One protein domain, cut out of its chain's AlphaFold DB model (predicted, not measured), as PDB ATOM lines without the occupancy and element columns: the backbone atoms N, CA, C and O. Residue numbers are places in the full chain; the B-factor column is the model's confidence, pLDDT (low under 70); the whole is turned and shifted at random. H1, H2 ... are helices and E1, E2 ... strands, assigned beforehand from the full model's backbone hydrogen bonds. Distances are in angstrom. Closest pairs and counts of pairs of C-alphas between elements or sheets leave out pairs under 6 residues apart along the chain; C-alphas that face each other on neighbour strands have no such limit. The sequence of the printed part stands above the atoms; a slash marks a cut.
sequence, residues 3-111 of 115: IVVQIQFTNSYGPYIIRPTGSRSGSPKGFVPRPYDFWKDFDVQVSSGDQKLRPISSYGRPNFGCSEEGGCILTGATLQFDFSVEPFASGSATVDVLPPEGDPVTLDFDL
ATOM      1  N   ILE A   3      55.033 120.631  50.571       93.31
ATOM      2  CA  ILE A   3      54.661 120.504  51.981       93.31
ATOM      3  C   ILE A   3      54.679 121.902  52.594       93.31
ATOM      4  O   ILE A   3      55.632 122.660  52.398       93.31
ATOM      5  N   VAL A   4      53.606 122.254  53.300       95.94
ATOM      6  CA  VAL A   4      53.458 123.547  53.973       95.94
ATOM      7  C   VAL A   4      53.309 123.301  55.466       95.94
ATOM      8  O   VAL A   4      52.381 122.617  55.885       95.94
ATOM      9  N   VAL A   5      54.204 123.884  56.260       95.44
ATOM     10  CA  VAL A   5      54.141 123.851  57.723       95.44
ATOM     11  C   VAL A   5      53.701 125.225  58.208       95.44
ATOM     12  O   VAL A   5      54.354 126.235  57.937       95.44
ATOM     13  N   GLN A   6      52.573 125.270  58.910       95.75
ATOM     14  CA  GLN A   6      52.059 126.488  59.529       95.75
ATOM     15  C   GLN A   6      52.306 126.432  61.030       95.75
ATOM     16  O   GLN A   6      51.696 125.643  61.743       95.75
ATOM     17  N   ILE A   7      53.195 127.297  61.505       94.56
ATOM     18  CA  ILE A   7      53.442 127.490  62.929       94.56
ATOM     19  C   ILE A   7      52.468 128.559  63.402       94.56
ATOM     20  O   ILE A   7      52.463 129.667  62.862       94.56
ATOM     21  N   GLN A   8      51.657 128.239  64.405       94.25
ATOM     22  CA  GLN A   8      50.744 129.182  65.046       94.25
ATOM     23  C   GLN A   8      51.187 129.410  66.484       94.25
ATOM     24  O   GLN A   8      51.536 128.467  67.194       94.25
ATOM     25  N   PHE A   9      51.185 130.668  66.915       93.12
ATOM     26  CA  PHE A   9      51.435 130.972  68.316       93.12
ATOM     27  C   PHE A   9      50.315 130.464  69.215       93.12
ATOM     28  O   PHE A   9      49.144 130.418  68.839       93.12
ATOM     29  N   THR A  10      50.702 130.115  70.435       90.06
ATOM     30  CA  THR A  10      49.810 129.649  71.494       90.06
ATOM     31  C   THR A  10      49.929 130.567  72.709       90.06
ATOM     32  O   THR A  10      50.770 131.467  72.756       90.06
ATOM     33  N   ASN A  11      49.116 130.318  73.737       86.31
ATOM     34  CA  ASN A  11      49.205 131.061  74.996       86.31
ATOM     35  C   ASN A  11      50.565 130.881  75.697       86.31
ATOM     36  O   ASN A  11      51.022 131.794  76.380       86.31
ATOM     37  N   SER A  12      51.210 129.719  75.538       85.88
ATOM     38  CA  SER A  12      52.532 129.426  76.109       85.88
ATOM     39  C   SER A  12      53.689 129.781  75.170       85.88
ATOM     40  O   SER A  12      54.799 130.022  75.640       85.88
ATOM     41  N   TYR A  13      53.438 129.864  73.862       88.38
ATOM     42  CA  TYR A  13      54.422 130.225  72.847       88.38
ATOM     43  C   TYR A  13      53.923 131.404  72.007       88.38
ATOM     44  O   TYR A  13      53.406 131.242  70.903       88.38
ATOM     45  N   GLY A  14      54.042 132.601  72.583       92.19
ATOM     46  CA  GLY A  14      53.454 133.822  72.043       92.19
ATOM     47  C   GLY A  14      54.407 134.729  71.245       92.19
ATOM     48  O   GLY A  14      55.611 134.457  71.118       92.19
ATOM     49  N   PRO A  15      53.874 135.873  70.770       93.12
ATOM     50  CA  PRO A  15      54.622 136.882  70.014       93.12
ATOM     51  C   PRO A  15      55.597 137.706  70.849       93.12
ATOM     52  O   PRO A  15      56.402 138.441  70.284       93.12
ATOM     53  N   TYR A  16      55.538 137.599  72.176       92.31
ATOM     54  CA  TYR A  16      56.441 138.285  73.088       92.31
ATOM     55  C   TYR A  16      57.259 137.275  73.878       92.31
ATOM     56  O   TYR A  16      56.757 136.234  74.299       92.31
ATOM     57  N   ILE A  17      58.521 137.615  74.106       91.44
ATOM     58  CA  ILE A  17      59.445 136.843  74.926       91.44
ATOM     59  C   ILE A  17      59.913 137.683  76.104       91.44
ATOM     60  O   ILE A  17      60.008 138.911  76.026       91.44
ATOM     61  N   ILE A  18      60.221 137.007  77.204       89.88
ATOM     62  CA  ILE A  18      60.714 137.656  78.412       89.88
ATOM     63  C   ILE A  18      62.231 137.810  78.295       89.88
ATOM     64  O   ILE A  18      62.952 136.817  78.201       89.88
ATOM     65  N   ARG A  19      62.730 139.049  78.328       87.44
ATOM     66  CA  ARG A  19      64.172 139.351  78.340       87.44
ATOM     67  C   ARG A  19      64.529 140.348  79.446       87.44
ATOM     68  O   ARG A  19      63.673 141.139  79.847       87.44
ATOM     69  N   PRO A  20      65.773 140.331  79.963       87.12
ATOM     70  CA  PRO A  20      66.260 141.394  80.836       87.12
ATOM     71  C   PRO A  20      66.166 142.752  80.133       87.12
ATOM     72  O   PRO A  20      66.539 142.873  78.967       87.12
ATOM     73  N   THR A  21      65.698 143.780  80.840       86.25
ATOM     74  CA  THR A  21      65.584 145.149  80.304       86.25
ATOM     75  C   THR A  21      66.925 145.881  80.219       86.25
ATOM     76  O   THR A  21      66.998 146.990  79.699       86.25
ATOM     77  N   GLY A  22      67.998 145.271  80.722       83.81
ATOM     78  CA  GLY A  22      69.348 145.803  80.653       83.81
ATOM     79  C   GLY A  22      70.396 144.719  80.873       83.81
ATOM     80  O   GLY A  22      70.085 143.582  81.219       83.81
ATOM     81  N   SER A  23      71.656 145.093  80.676       84.44
ATOM     82  CA  SER A  23      72.804 144.177  80.723       84.44
ATOM     83  C   SER A  23      73.350 143.941  82.136       84.44
ATOM     84  O   SER A  23      74.329 143.216  82.301       84.44
ATOM     85  N   ARG A  24      72.782 144.596  83.160       85.12
ATOM     86  CA  ARG A  24      73.254 144.472  84.546       85.12
ATOM     87  C   ARG A  24      72.687 143.203  85.175       85.12
ATOM     88  O   ARG A  24      71.524 142.859  84.978       85.12
ATOM     89  N   SER A  25      73.505 142.537  85.987       81.00
ATOM     90  CA  SER A  25      73.023 141.451  86.844       81.00
ATOM     91  C   SER A  25      71.884 141.969  87.732       81.00
ATOM     92  O   SER A  25      72.021 143.022  88.357       81.00
ATOM     93  N   GLY A  26      70.745 141.274  87.733       84.56
ATOM     94  CA  GLY A  26      69.540 141.673  88.471       84.56
ATOM     95  C   GLY A  26      68.604 142.652  87.751       84.56
ATOM     96  O   GLY A  26      67.644 143.116  88.364       84.56
ATOM     97  N   SER A  27      68.837 142.975  86.471       87.38
ATOM     98  CA  SER A  27      67.901 143.801  85.699       87.38
ATOM     99  C   SER A  27      66.483 143.200  85.683       87.38
ATOM    100  O   SER A  27      66.340 141.982  85.520       87.38
ATOM    101  N   PRO A  28      65.427 144.034  85.807       87.81
ATOM    102  CA  PRO A  28      64.049 143.581  85.674       87.81
ATOM    103  C   PRO A  28      63.812 142.840  84.357       87.81
ATOM    104  O   PRO A  28      64.466 143.098  83.345       87.81
ATOM    105  N   LYS A  29      62.847 141.924  84.364       90.81
ATOM    106  CA  LYS A  29      62.395 141.229  83.159       90.81
ATOM    107  C   LYS A  29      61.270 142.025  82.502       90.81
ATOM    108  O   LYS A  29      60.337 142.440  83.184       90.81
ATOM    109  N   GLY A  30      61.363 142.224  81.192       88.81
ATOM    110  CA  GLY A  30      60.334 142.863  80.377       88.81
ATOM    111  C   GLY A  30      59.905 141.970  79.218       88.81
ATOM    112  O   GLY A  30      60.584 140.996  78.886       88.81
ATOM    113  N   PHE A  31      58.780 142.319  78.600       90.38
ATOM    114  CA  PHE A  31      58.306 141.686  77.374       90.38
ATOM    115  C   PHE A  31      58.849 142.439  76.166       90.38
ATOM    116  O   PHE A  31      58.697 143.656  76.068       90.38
ATOM    117  N   VAL A  32      59.466 141.711  75.243       90.69
ATOM    118  CA  VAL A  32      59.906 142.245  73.950       90.69
ATOM    119  C   VAL A  32      59.321 141.400  72.821       90.69
ATOM    120  O   VAL A  32      59.103 140.203  73.031       90.69
ATOM    121  N   PRO A  33      59.058 141.975  71.635       90.12
ATOM    122  CA  PRO A  33      58.630 141.193  70.484       90.12
ATOM    123  C   PRO A  33      59.629 140.078  70.168       90.12
ATOM    124  O   PRO A  33      60.849 140.269  70.235       90.12
ATOM    125  N   ARG A  34      59.107 138.906  69.816       92.31
ATOM    126  CA  ARG A  34      59.895 137.795  69.288       92.31
ATOM    127  C   ARG A  34      60.551 138.222  67.960       92.31
ATOM    128  O   ARG A  34      59.924 138.956  67.194       92.31
ATOM    129  N   PRO A  35      61.789 137.778  67.665       92.88
ATOM    130  CA  PRO A  35      62.410 138.019  66.364       92.88
ATOM    131  C   PRO A  35      61.528 137.538  65.208       92.88
ATOM    132  O   PRO A  35      60.878 136.499  65.308       92.88
ATOM    133  N   TYR A  36      61.512 138.272  64.094       93.00
ATOM    134  CA  TYR A  36      60.687 137.942  62.923       93.00
ATOM    135  C   TYR A  36      61.123 136.648  62.218       93.00
ATOM    136  O   TYR A  36      60.373 136.090  61.417       93.00
ATOM    137  N   ASP A  37      62.335 136.176  62.491       94.44
ATOM    138  CA  ASP A  37      62.918 134.971  61.921       94.44
ATOM    139  C   ASP A  37      63.003 133.800  62.904       94.44
ATOM    140  O   ASP A  37      63.674 132.819  62.606       94.44
ATOM    141  N   PHE A  38      62.257 133.856  64.014       93.69
ATOM    142  CA  PHE A  38      62.152 132.772  65.005       93.69
ATOM    143  C   PHE A  38      61.826 131.400  64.398       93.69
ATOM    144  O   PHE A  38      62.139 130.363  64.966       93.69
ATOM    145  N   TRP A  39      61.161 131.381  63.242       94.38
ATOM    146  CA  TRP A  39      60.798 130.156  62.541       94.38
ATOM    147  C   TRP A  39      62.016 129.373  62.045       94.38
ATOM    148  O   TRP A  39      61.887 128.187  61.773       94.38
ATOM    149  N   LYS A  40      63.190 130.010  61.934       94.56
ATOM    150  CA  LYS A  40      64.451 129.336  61.592       94.56
ATOM    151  C   LYS A  40      64.961 128.430  62.709       94.56
ATOM    152  O   LYS A  40      65.807 127.587  62.441       94.56
ATOM    153  N   ASP A  41      64.460 128.614  63.928       93.25
ATOM    154  CA  ASP A  41      64.808 127.775  65.072       93.25
ATOM    155  C   ASP A  41      64.013 126.452  65.076       93.25
ATOM    156  O   ASP A  41      64.290 125.580  65.893       93.25
ATOM    157  N   PHE A  42      63.031 126.299  64.176       93.62
ATOM    158  CA  PHE A  42      62.293 125.053  63.972       93.62
ATOM    159  C   PHE A  42      63.003 124.208  62.921       93.62
ATOM    160  O   PHE A  42      63.166 124.644  61.776       93.62
ATOM    161  N   ASP A  43      63.368 122.984  63.288       93.75
ATOM    162  CA  ASP A  43      63.896 122.013  62.336       93.75
ATOM    163  C   ASP A  43      62.744 121.190  61.750       93.75
ATOM    164  O   ASP A  43      61.893 120.683  62.482       93.75
ATOM    165  N   VAL A  44      62.689 121.099  60.422       95.12
ATOM    166  CA  VAL A  44      61.643 120.368  59.700       95.12
ATOM    167  C   VAL A  44      62.299 119.295  58.853       95.12
ATOM    168  O   VAL A  44      62.995 119.592  57.877       95.12
ATOM    169  N   GLN A  45      62.018 118.042  59.187       95.25
ATOM    170  CA  GLN A  45      62.495 116.882  58.451       95.25
ATOM    171  C   GLN A  45      61.313 116.184  57.784       95.25
ATOM    172  O   GLN A  45      60.300 115.901  58.408       95.25
ATOM    173  N   VAL A  46      61.454 115.885  56.494       94.94
ATOM    174  CA  VAL A  46      60.477 115.088  55.744       94.94
ATOM    175  C   VAL A  46      61.101 113.750  55.376       94.94
ATOM    176  O   VAL A  46      62.260 113.711  54.942       94.94
ATOM    177  N   SER A  47      60.347 112.669  55.513       94.38
ATOM    178  CA  SER A  47      60.714 111.336  55.042       94.38
ATOM    179  C   SER A  47      59.579 110.661  54.275       94.38
ATOM    180  O   SER A  47      58.417 111.049  54.366       94.38
ATOM    181  N   SER A  48      59.938 109.664  53.474       92.25
ATOM    182  CA  SER A  48      59.026 108.749  52.787       92.25
ATOM    183  C   SER A  48      59.499 107.332  53.101       92.25
ATOM    184  O   SER A  48      60.606 106.948  52.709       92.25
ATOM    185  N   GLY A  49      58.722 106.594  53.899       86.56
ATOM    186  CA  GLY A  49      59.221 105.398  54.586       86.56
ATOM    187  C   GLY A  49      60.496 105.712  55.383       86.56
ATOM    188  O   GLY A  49      60.566 106.716  56.088       86.56
ATOM    189  N   ASP A  50      61.543 104.907  55.196       86.06
ATOM    190  CA  ASP A  50      62.837 105.085  55.874       86.06
ATOM    191  C   ASP A  50      63.744 106.149  55.221       86.06
ATOM    192  O   ASP A  50      64.840 106.448  55.711       86.06
ATOM    193  N   GLN A  51      63.331 106.729  54.088       90.81
ATOM    194  CA  GLN A  51      64.163 107.661  53.336       90.81
ATOM    195  C   GLN A  51      63.929 109.105  53.783       90.81
ATOM    196  O   GLN A  51      62.884 109.692  53.507       90.81
ATOM    197  N   LYS A  52      64.953 109.736  54.371       93.62
ATOM    198  CA  LYS A  52      64.974 111.190  54.595       93.62
ATOM    199  C   LYS A  52      65.116 111.942  53.275       93.62
ATOM    200  O   LYS A  52      66.044 111.696  52.500       93.62
ATOM    201  N   LEU A  53      64.219 112.891  53.043       94.56
ATOM    202  CA  LEU A  53      64.160 113.676  51.819       94.56
ATOM    203  C   LEU A  53      64.781 115.054  52.025       94.56
ATOM    204  O   LEU A  53      64.734 115.630  53.112       94.56
ATOM    205  N   ARG A  54      65.355 115.595  50.949       95.00
ATOM    206  CA  ARG A  54      65.826 116.981  50.897       95.00
ATOM    207  C   ARG A  54      64.954 117.778  49.934       95.00
ATOM    208  O   ARG A  54      64.704 117.293  48.827       95.00
ATOM    209  N   PRO A  55      64.496 118.975  50.326       95.75
ATOM    210  CA  PRO A  55      63.734 119.821  49.428       95.75
ATOM    211  C   PRO A  55      64.633 120.352  48.308       95.75
ATOM    212  O   PRO A  55      65.814 120.631  48.512       95.75
ATOM    213  N   ILE A  56      64.047 120.522  47.127       97.19
ATOM    214  CA  ILE A  56      64.630 121.256  45.998       97.19
ATOM    215  C   ILE A  56      64.704 122.745  46.353       97.19
ATOM    216  O   ILE A  56      65.684 123.418  46.042       97.19
ATOM    217  N   SER A  57      63.675 123.252  47.035       96.38
ATOM    218  CA  SER A  57      63.638 124.611  47.565       96.38
ATOM    219  C   SER A  57      62.865 124.682  48.875       96.38
ATOM    220  O   SER A  57      61.857 124.000  49.058       96.38
ATOM    221  N   SER A  58      63.323 125.556  49.768       95.50
ATOM    222  CA  SER A  58      62.673 125.864  51.039       95.50
ATOM    223  C   SER A  58      62.489 127.371  51.184       95.50
ATOM    224  O   SER A  58      63.428 128.137  50.955       95.50
ATOM    225  N   TYR A  59      61.303 127.798  51.600       95.75
ATOM    226  CA  TYR A  59      60.975 129.195  51.861       95.75
ATOM    227  C   TYR A  59      60.257 129.322  53.202       95.75
ATOM    228  O   TYR A  59      59.425 128.487  53.541       95.75
ATOM    229  N   GLY A  60      60.551 130.383  53.948       96.19
ATOM    230  CA  GLY A  60      59.909 130.665  55.225       96.19
ATOM    231  C   GLY A  60      59.596 132.144  55.372       96.19
ATOM    232  O   GLY A  60      60.371 132.999  54.935       96.19
ATOM    233  N   ARG A  61      58.452 132.450  55.986       96.81
ATOM    234  CA  ARG A  61      58.086 133.825  56.344       96.81
ATOM    235  C   ARG A  61      57.299 133.892  57.651       96.81
ATOM    236  O   ARG A  61      56.505 132.988  57.919       96.81
ATOM    237  N   PRO A  62      57.456 134.970  58.435       96.81
ATOM    238  CA  PRO A  62      56.544 135.260  59.532       96.81
ATOM    239  C   PRO A  62      55.133 135.570  59.018       96.81
ATOM    240  O   PRO A  62      54.956 136.116  57.925       96.81
ATOM    241  N   ASN A  63      54.139 135.262  59.843       96.62
ATOM    242  CA  ASN A  63      52.753 135.664  59.653       96.62
ATOM    243  C   ASN A  63      52.433 136.810  60.620       96.62
ATOM    244  O   ASN A  63      52.875 136.798  61.772       96.62
ATOM    245  N   PHE A  64      51.650 137.782  60.153       93.81
ATOM    246  CA  PHE A  64      51.234 138.935  60.943       93.81
ATOM    247  C   PHE A  64      49.713 139.063  60.967       93.81
ATOM    248  O   PHE A  64      49.049 138.820  59.959       93.81
ATOM    249  N   GLY A  65      49.180 139.485  62.109       92.38
ATOM    250  CA  GLY A  65      47.835 140.034  62.240       92.38
ATOM    251  C   GLY A  65      47.947 141.540  62.452       92.38
ATOM    252  O   GLY A  65      48.585 141.974  63.411       92.38
ATOM    253  N   CYS A  66      47.372 142.332  61.551       91.88
ATOM    254  CA  CYS A  66      47.346 143.790  61.651       91.88
ATOM    255  C   CYS A  66      45.919 144.244  61.970       91.88
ATOM    256  O   CYS A  66      44.964 143.685  61.434       91.88
ATOM    257  N   SER A  67      45.780 145.249  62.830       88.44
ATOM    258  CA  SER A  67      44.495 145.904  63.098       88.44
ATOM    259  C   SER A  67      44.459 147.282  62.436       88.44
ATOM    260  O   SER A  67      45.508 147.863  62.179       88.44
ATOM    261  N   GLU A  68      43.272 147.818  62.152       81.19
ATOM    262  CA  GLU A  68      43.156 149.143  61.516       81.19
ATOM    263  C   GLU A  68      43.667 150.278  62.423       81.19
ATOM    264  O   GLU A  68      44.241 151.250  61.939       81.19
ATOM    265  N   GLU A  69      43.523 150.126  63.742       80.69
ATOM    266  CA  GLU A  69      43.883 151.139  64.747       80.69
ATOM    267  C   GLU A  69      45.221 150.857  65.455       80.69
ATOM    268  O   GLU A  69      45.707 151.666  66.244       80.69
ATOM    269  N   GLY A  70      45.834 149.702  65.189       70.12
ATOM    270  CA  GLY A  70      46.989 149.200  65.929       70.12
ATOM    271  C   GLY A  70      47.933 148.401  65.040       70.12
ATOM    272  O   GLY A  70      47.500 147.679  64.144       70.12
ATOM    273  N   GLY A  71      49.236 148.544  65.287       85.25
ATOM    274  CA  GLY A  71      50.292 147.944  64.468       85.25
ATOM    275  C   GLY A  71      50.194 146.421  64.296       85.25
ATOM    276  O   GLY A  71      49.376 145.736  64.903       85.25
ATOM    277  N   CYS A  72      51.064 145.869  63.456       90.00
ATOM    278  CA  CYS A  72      51.074 144.439  63.165       90.00
ATOM    279  C   CYS A  72      51.776 143.641  64.268       90.00
ATOM    280  O   CYS A  72      52.917 143.938  64.632       90.00
ATOM    281  N   ILE A  73      51.123 142.584  64.746       91.06
ATOM    282  CA  ILE A  73      51.709 141.617  65.677       91.06
ATOM    283  C   ILE A  73      52.003 140.305  64.955       91.06
ATOM    284  O   ILE A  73      51.272 139.904  64.049       91.06
ATOM    285  N   LEU A  74      53.081 139.629  65.349       94.38
ATOM    286  CA  LEU A  74      53.369 138.285  64.854       94.38
ATOM    287  C   LEU A  74      52.278 137.317  65.332       94.38
ATOM    288  O   LEU A  74      51.880 137.346  66.494       94.38
ATOM    289  N   THR A  75      51.823 136.436  64.450       95.50
ATOM    290  CA  THR A  75      50.836 135.387  64.772       95.50
ATOM    291  C   THR A  75      51.396 133.980  64.585       95.50
ATOM    292  O   THR A  75      50.773 133.001  64.996       95.50
ATOM    293  N   GLY A  76      52.579 133.871  63.982       96.31
ATOM    294  CA  GLY A  76      53.212 132.601  63.669       96.31
ATOM    295  C   GLY A  76      54.132 132.712  62.458       96.31
ATOM    296  O   GLY A  76      54.696 133.777  62.193       96.31
ATOM    297  N   ALA A  77      54.279 131.620  61.715       97.44
ATOM    298  CA  ALA A  77      55.068 131.565  60.488       97.44
ATOM    299  C   ALA A  77      54.535 130.511  59.513       97.44
ATOM    300  O   ALA A  77      53.868 129.556  59.905       97.44
ATOM    301  N   THR A  78      54.847 130.688  58.233       97.69
ATOM    302  CA  THR A  78      54.556 129.716  57.177       97.69
ATOM    303  C   THR A  78      55.860 129.282  56.530       97.69
ATOM    304  O   THR A  78      56.594 130.121  56.000       97.69
ATOM    305  N   LEU A  79      56.121 127.977  56.551       97.44
ATOM    306  CA  LEU A  79      57.241 127.336  55.874       97.44
ATOM    307  C   LEU A  79      56.715 126.522  54.694       97.44
ATOM    308  O   LEU A  79      55.686 125.856  54.795       97.44
ATOM    309  N   GLN A  80      57.419 126.576  53.573       97.50
ATOM    310  CA  GLN A  80      57.099 125.857  52.353       97.50
ATOM    311  C   GLN A  80      58.332 125.100  51.878       97.50
ATOM    312  O   GLN A  80      59.407 125.683  51.728       97.50
ATOM    313  N   PHE A  81      58.141 123.822  51.577       96.62
ATOM    314  CA  PHE A  81      59.177 122.926  51.091       96.62
ATOM    315  C   PHE A  81      58.692 122.248  49.814       96.62
ATOM    316  O   PHE A  81      57.647 121.592  49.805       96.62
ATOM    317  N   ASP A  82      59.441 122.413  48.728       96.25
ATOM    318  CA  ASP A  82      59.146 121.781  47.445       96.25
ATOM    319  C   ASP A  82      60.124 120.618  47.215       96.25
ATOM    320  O   ASP A  82      61.337 120.790  47.298       96.25
ATOM    321  N   PHE A  83      59.601 119.428  46.920       94.94
ATOM    322  CA  PHE A  83      60.353 118.182  46.727       94.94
ATOM    323  C   PHE A  83      60.082 117.562  45.348       94.94
ATOM    324  O   PHE A  83      59.011 117.783  44.764       94.94
ATOM    325  N   SER A  84      61.001 116.712  44.861       93.44
ATOM    326  CA  SER A  84      60.693 115.795  43.747       93.44
ATOM    327  C   SER A  84      59.532 114.880  44.147       93.44
ATOM    328  O   SER A  84      59.353 114.582  45.325       93.44
ATOM    329  N   VAL A  85      58.712 114.469  43.183       88.75
ATOM    330  CA  VAL A  85      57.570 113.570  43.429       88.75
ATOM    331  C   VAL A  85      58.015 112.105  43.481       88.75
ATOM    332  O   VAL A  85      57.390 111.310  44.172       88.75
ATOM    333  N   GLU A  86      59.108 111.756  42.800       89.00
ATOM    334  CA  GLU A  86      59.589 110.371  42.663       89.00
ATOM    335  C   GLU A  86      59.807 109.660  44.013       89.00
ATOM    336  O   GLU A  86      59.372 108.515  44.144       89.00
ATOM    337  N   PRO A  87      60.382 110.302  45.054       86.75
ATOM    338  CA  PRO A  87      60.596 109.646  46.346       86.75
ATOM    339  C   PRO A  87      59.306 109.355  47.129       86.75
ATOM    340  O   PRO A  87      59.328 108.575  48.075       86.75
ATOM    341  N   PHE A  88      58.174 109.948  46.740       86.75
ATOM    342  CA  PHE A  88      56.860 109.709  47.353       86.75
ATOM    343  C   PHE A  88      56.071 108.607  46.625       86.75
ATOM    344  O   PHE A  88      54.853 108.491  46.775       86.75
ATOM    345  N   ALA A  89      56.732 107.792  45.793       80.25
ATOM    346  CA  ALA A  89      56.100 106.678  45.085       80.25
ATOM    347  C   ALA A  89      55.371 105.707  46.035       80.25
ATOM    348  O   ALA A  89      54.294 105.229  45.683       80.25
ATOM    349  N   SER A  90      55.916 105.513  47.241       76.94
ATOM    350  CA  SER A  90      55.402 104.672  48.334       76.94
ATOM    351  C   SER A  90      54.020 105.057  48.870       76.94
ATOM    352  O   SER A  90      53.476 104.300  49.663       76.94
ATOM    353  N   GLY A  91      53.483 106.223  48.494       83.94
ATOM    354  CA  GLY A  91      52.150 106.636  48.931       83.94
ATOM    355  C   GLY A  91      52.103 107.200  50.349       83.94
ATOM    356  O   GLY A  91      51.022 107.456  50.854       83.94
ATOM    357  N   SER A  92      53.241 107.441  51.001       87.81
ATOM    358  CA  SER A  92      53.278 108.019  52.350       87.81
ATOM    359  C   SER A  92      54.326 109.118  52.488       87.81
ATOM    360  O   SER A  92      55.319 109.160  51.753       87.81
ATOM    361  N   ALA A  93      54.097 110.026  53.433       92.62
ATOM    362  CA  ALA A  93      55.075 111.016  53.863       92.62
ATOM    363  C   ALA A  93      54.983 111.232  55.372       92.62
ATOM    364  O   ALA A  93      53.894 111.435  55.895       92.62
ATOM    365  N   THR A  94      56.125 111.275  56.045       94.44
ATOM    366  CA  THR A  94      56.224 111.658  57.454       94.44
ATOM    367  C   THR A  94      56.894 113.023  57.535       94.44
ATOM    368  O   THR A  94      57.876 113.292  56.835       94.44
ATOM    369  N   VAL A  95      56.341 113.910  58.355       94.62
ATOM    370  CA  VAL A  95      56.866 115.250  58.614       94.62
ATOM    371  C   VAL A  95      57.129 115.380  60.106       94.62
ATOM    372  O   VAL A  95      56.195 115.403  60.905       94.62
ATOM    373  N   ASP A  96      58.400 115.506  60.459       94.94
ATOM    374  CA  ASP A  96      58.856 115.802  61.809       94.94
ATOM    375  C   ASP A  96      59.156 117.294  61.930       94.94
ATOM    376  O   ASP A  96      59.882 117.869  61.114       94.94
ATOM    377  N   VAL A  97      58.615 117.921  62.970       94.00
ATOM    378  CA  VAL A  97      58.887 119.312  63.331       94.00
ATOM    379  C   VAL A  97      59.466 119.334  64.738       94.00
ATOM    380  O   VAL A  97      58.776 118.995  65.698       94.00
ATOM    381  N   LEU A  98      60.725 119.743  64.868       93.56
ATOM    382  CA  LEU A  98      61.401 119.918  66.150       93.56
ATOM    383  C   LEU A  98      61.387 121.407  66.517       93.56
ATOM    384  O   LEU A  98      62.112 122.194  65.898       93.56
ATOM    385  N   PRO A  99      60.573 121.822  67.501       90.19
ATOM    386  CA  PRO A  99      60.627 123.173  68.024       90.19
ATOM    387  C   PRO A  99      61.881 123.360  68.894       90.19
ATOM    388  O   PRO A  99      62.365 122.399  69.500       90.19
ATOM    389  N   PRO A 100      62.381 124.599  69.044       86.50
ATOM    390  CA  PRO A 100      63.533 124.879  69.904       86.50
ATOM    391  C   PRO A 100      63.274 124.565  71.388       86.50
ATOM    392  O   PRO A 100      64.219 124.401  72.160       86.50
ATOM    393  N   GLU A 101      62.009 124.460  71.798       81.94
ATOM    394  CA  GLU A 101      61.597 124.064  73.149       81.94
ATOM    395  C   GLU A 101      61.774 122.562  73.425       81.94
ATOM    396  O   GLU A 101      61.817 122.173  74.591       81.94
ATOM    397  N   GLY A 102      61.926 121.741  72.378       76.94
ATOM    398  CA  GLY A 102      62.429 120.371  72.473       76.94
ATOM    399  C   GLY A 102      61.432 119.248  72.189       76.94
ATOM    400  O   GLY A 102      61.882 118.172  71.808       76.94
ATOM    401  N   ASP A 103      60.121 119.463  72.323       84.12
ATOM    402  CA  ASP A 103      59.135 118.393  72.110       84.12
ATOM    403  C   ASP A 103      58.782 118.253  70.616       84.12
ATOM    404  O   ASP A 103      58.109 119.134  70.071       84.12
ATOM    405  N   PRO A 104      59.216 117.180  69.924       87.31
ATOM    406  CA  PRO A 104      58.949 117.008  68.502       87.31
ATOM    407  C   PRO A 104      57.468 116.739  68.229       87.31
ATOM    408  O   PRO A 104      56.776 116.075  69.004       87.31
ATOM    409  N   VAL A 105      57.005 117.199  67.069       90.50
ATOM    410  CA  VAL A 105      55.690 116.871  66.516       90.50
ATOM    411  C   VAL A 105      55.891 116.091  65.223       90.50
ATOM    412  O   VAL A 105      56.461 116.617  64.271       90.50
ATOM    413  N   THR A 106      55.395 114.856  65.189       93.00
ATOM    414  CA  THR A 106      55.438 113.975  64.016       93.00
ATOM    415  C   THR A 106      54.046 113.863  63.408       93.00
ATOM    416  O   THR A 106      53.061 113.651  64.117       93.00
ATOM    417  N   LEU A 107      53.965 114.023  62.089       91.50
ATOM    418  CA  LEU A 107      52.735 113.934  61.309       91.50
ATOM    419  C   LEU A 107      52.935 112.961  60.150       91.50
ATOM    420  O   LEU A 107      53.803 113.180  59.306       91.50
ATOM    421  N   ASP A 108      52.088 111.942  60.079       91.38
ATOM    422  CA  ASP A 108      52.057 110.993  58.972       91.38
ATOM    423  C   ASP A 108      50.931 111.342  57.997       91.38
ATOM    424  O   ASP A 108      49.790 111.600  58.386       91.38
ATOM    425  N   PHE A 109      51.262 111.335  56.711       88.62
ATOM    426  CA  PHE A 109      50.354 111.611  55.612       88.62
ATOM    427  C   PHE A 109      50.255 110.385  54.716       88.62
ATOM    428  O   PHE A 109      51.251 109.937  54.146       88.62
ATOM    429  N   ASP A 110      49.032 109.899  54.550       87.06
ATOM    430  CA  ASP A 110      48.679 108.937  53.516       87.06
ATOM    431  C   ASP A 110      48.368 109.697  52.215       87.06
ATOM    432  O   ASP A 110      47.457 110.529  52.148       87.06
ATOM    433  N   LEU A 111      49.186 109.453  51.197       84.56
ATOM    434  CA  LEU A 111      49.117 110.079  49.880       84.56
ATOM    435  C   LEU A 111      48.387 109.206  48.857       84.56
ATOM    436  O   LEU A 111      48.084 109.707  47.772       84.56
TER     437      LEU A 111
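AT A GLANCE: This is residues 3 to 111 of the 115 residues of an uncharacterized protein of Acidobacteria bacterium (UniProt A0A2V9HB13). Two twisted sheets splay from each other as a loose V, the three-strand sheet E1, E7, E6 and the four-strand sheet E5, E4, E8, E9, while the separate hairpin E2 and E3 lies at one end of the long axis. The one short helix, H1, grazes the three-strand sheet. The printed part has 109 residues and is mostly strand, with nine named strands and one named helix in the order E1 E2 E3 H1 E4 E5 E6 E7 E8 E9. All three sheets are antiparallel. The whole is loose, with a radius of gyration of the C-alphas of 17.7 A and spans of 55 by 38 by 23 A.

IN THESE COORDINATES: E1, residues 3 to 8, begins with C-alpha 3 at (54.661, 120.504, 51.981) and is 16.2 A long. E2 is residues 16 to 20 and E3 residues 29 to 33. H1, residues 38 to 41, is 5.7 A long. E4, residues 43 to 48, measures 17.1 A, and E5 is residues 51 to 53. E6, residues 57 to 65, measures 26.5 A. E7, residues 73 to 82, measures 27.9 A and begins with C-alpha 73 at (51.709, 141.617, 65.677). E8, residues 92 to 98, measures 20.0 A. E9, residues 105 to 110, measures 16.8 A and ends with C-alpha 110 at (48.679, 108.937, 53.516).

HOW THE PARTS SIT: In the sheet E5, E4, E8, E9 the edge strands are E5 and E9. E4 and E5 form a hairpin, with N 53 and O 46 2.8 A apart. E4 and E8 are antiparallel at 164 degrees, with N 45 and O 96 2.9 A apart. E8 and E9 form a hairpin, with N 95 and O 107 2.8 A apart. E1 and E8 are near each other, with 5 pairs of C-alphas within 10 A. E1 is antiparallel to E7 at 166 degrees, with N 5 and O 79 2.9 A apart. E6 and E7 form a hairpin, with N 59 and O 80 2.8 A apart, and the sheet E1, E7, E6 is twisted. H1 is on this sheet but only grazes it, with residues 38 to 40; the C-alphas of Trp 39 and Ala 77, the closest of H1 and E7, are 6.2 A apart. H1 is too short for an O i to N i+4 pair; its one O i to N i+3 pair is within hydrogen-bond range. E2 and E3 form a hairpin at 140 degrees, with N 17 and O 32 2.9 A apart. E3 and E7 are only just apart, at 8.2 A.

THE WHOLE: The two C-alphas farthest apart, those of Gly 26 and Ala 89, are 57.3 A from each other. The printed part has no cut, and no link is long. The mean pLDDT of the printed part is 90.8, and no printed residue is under 70.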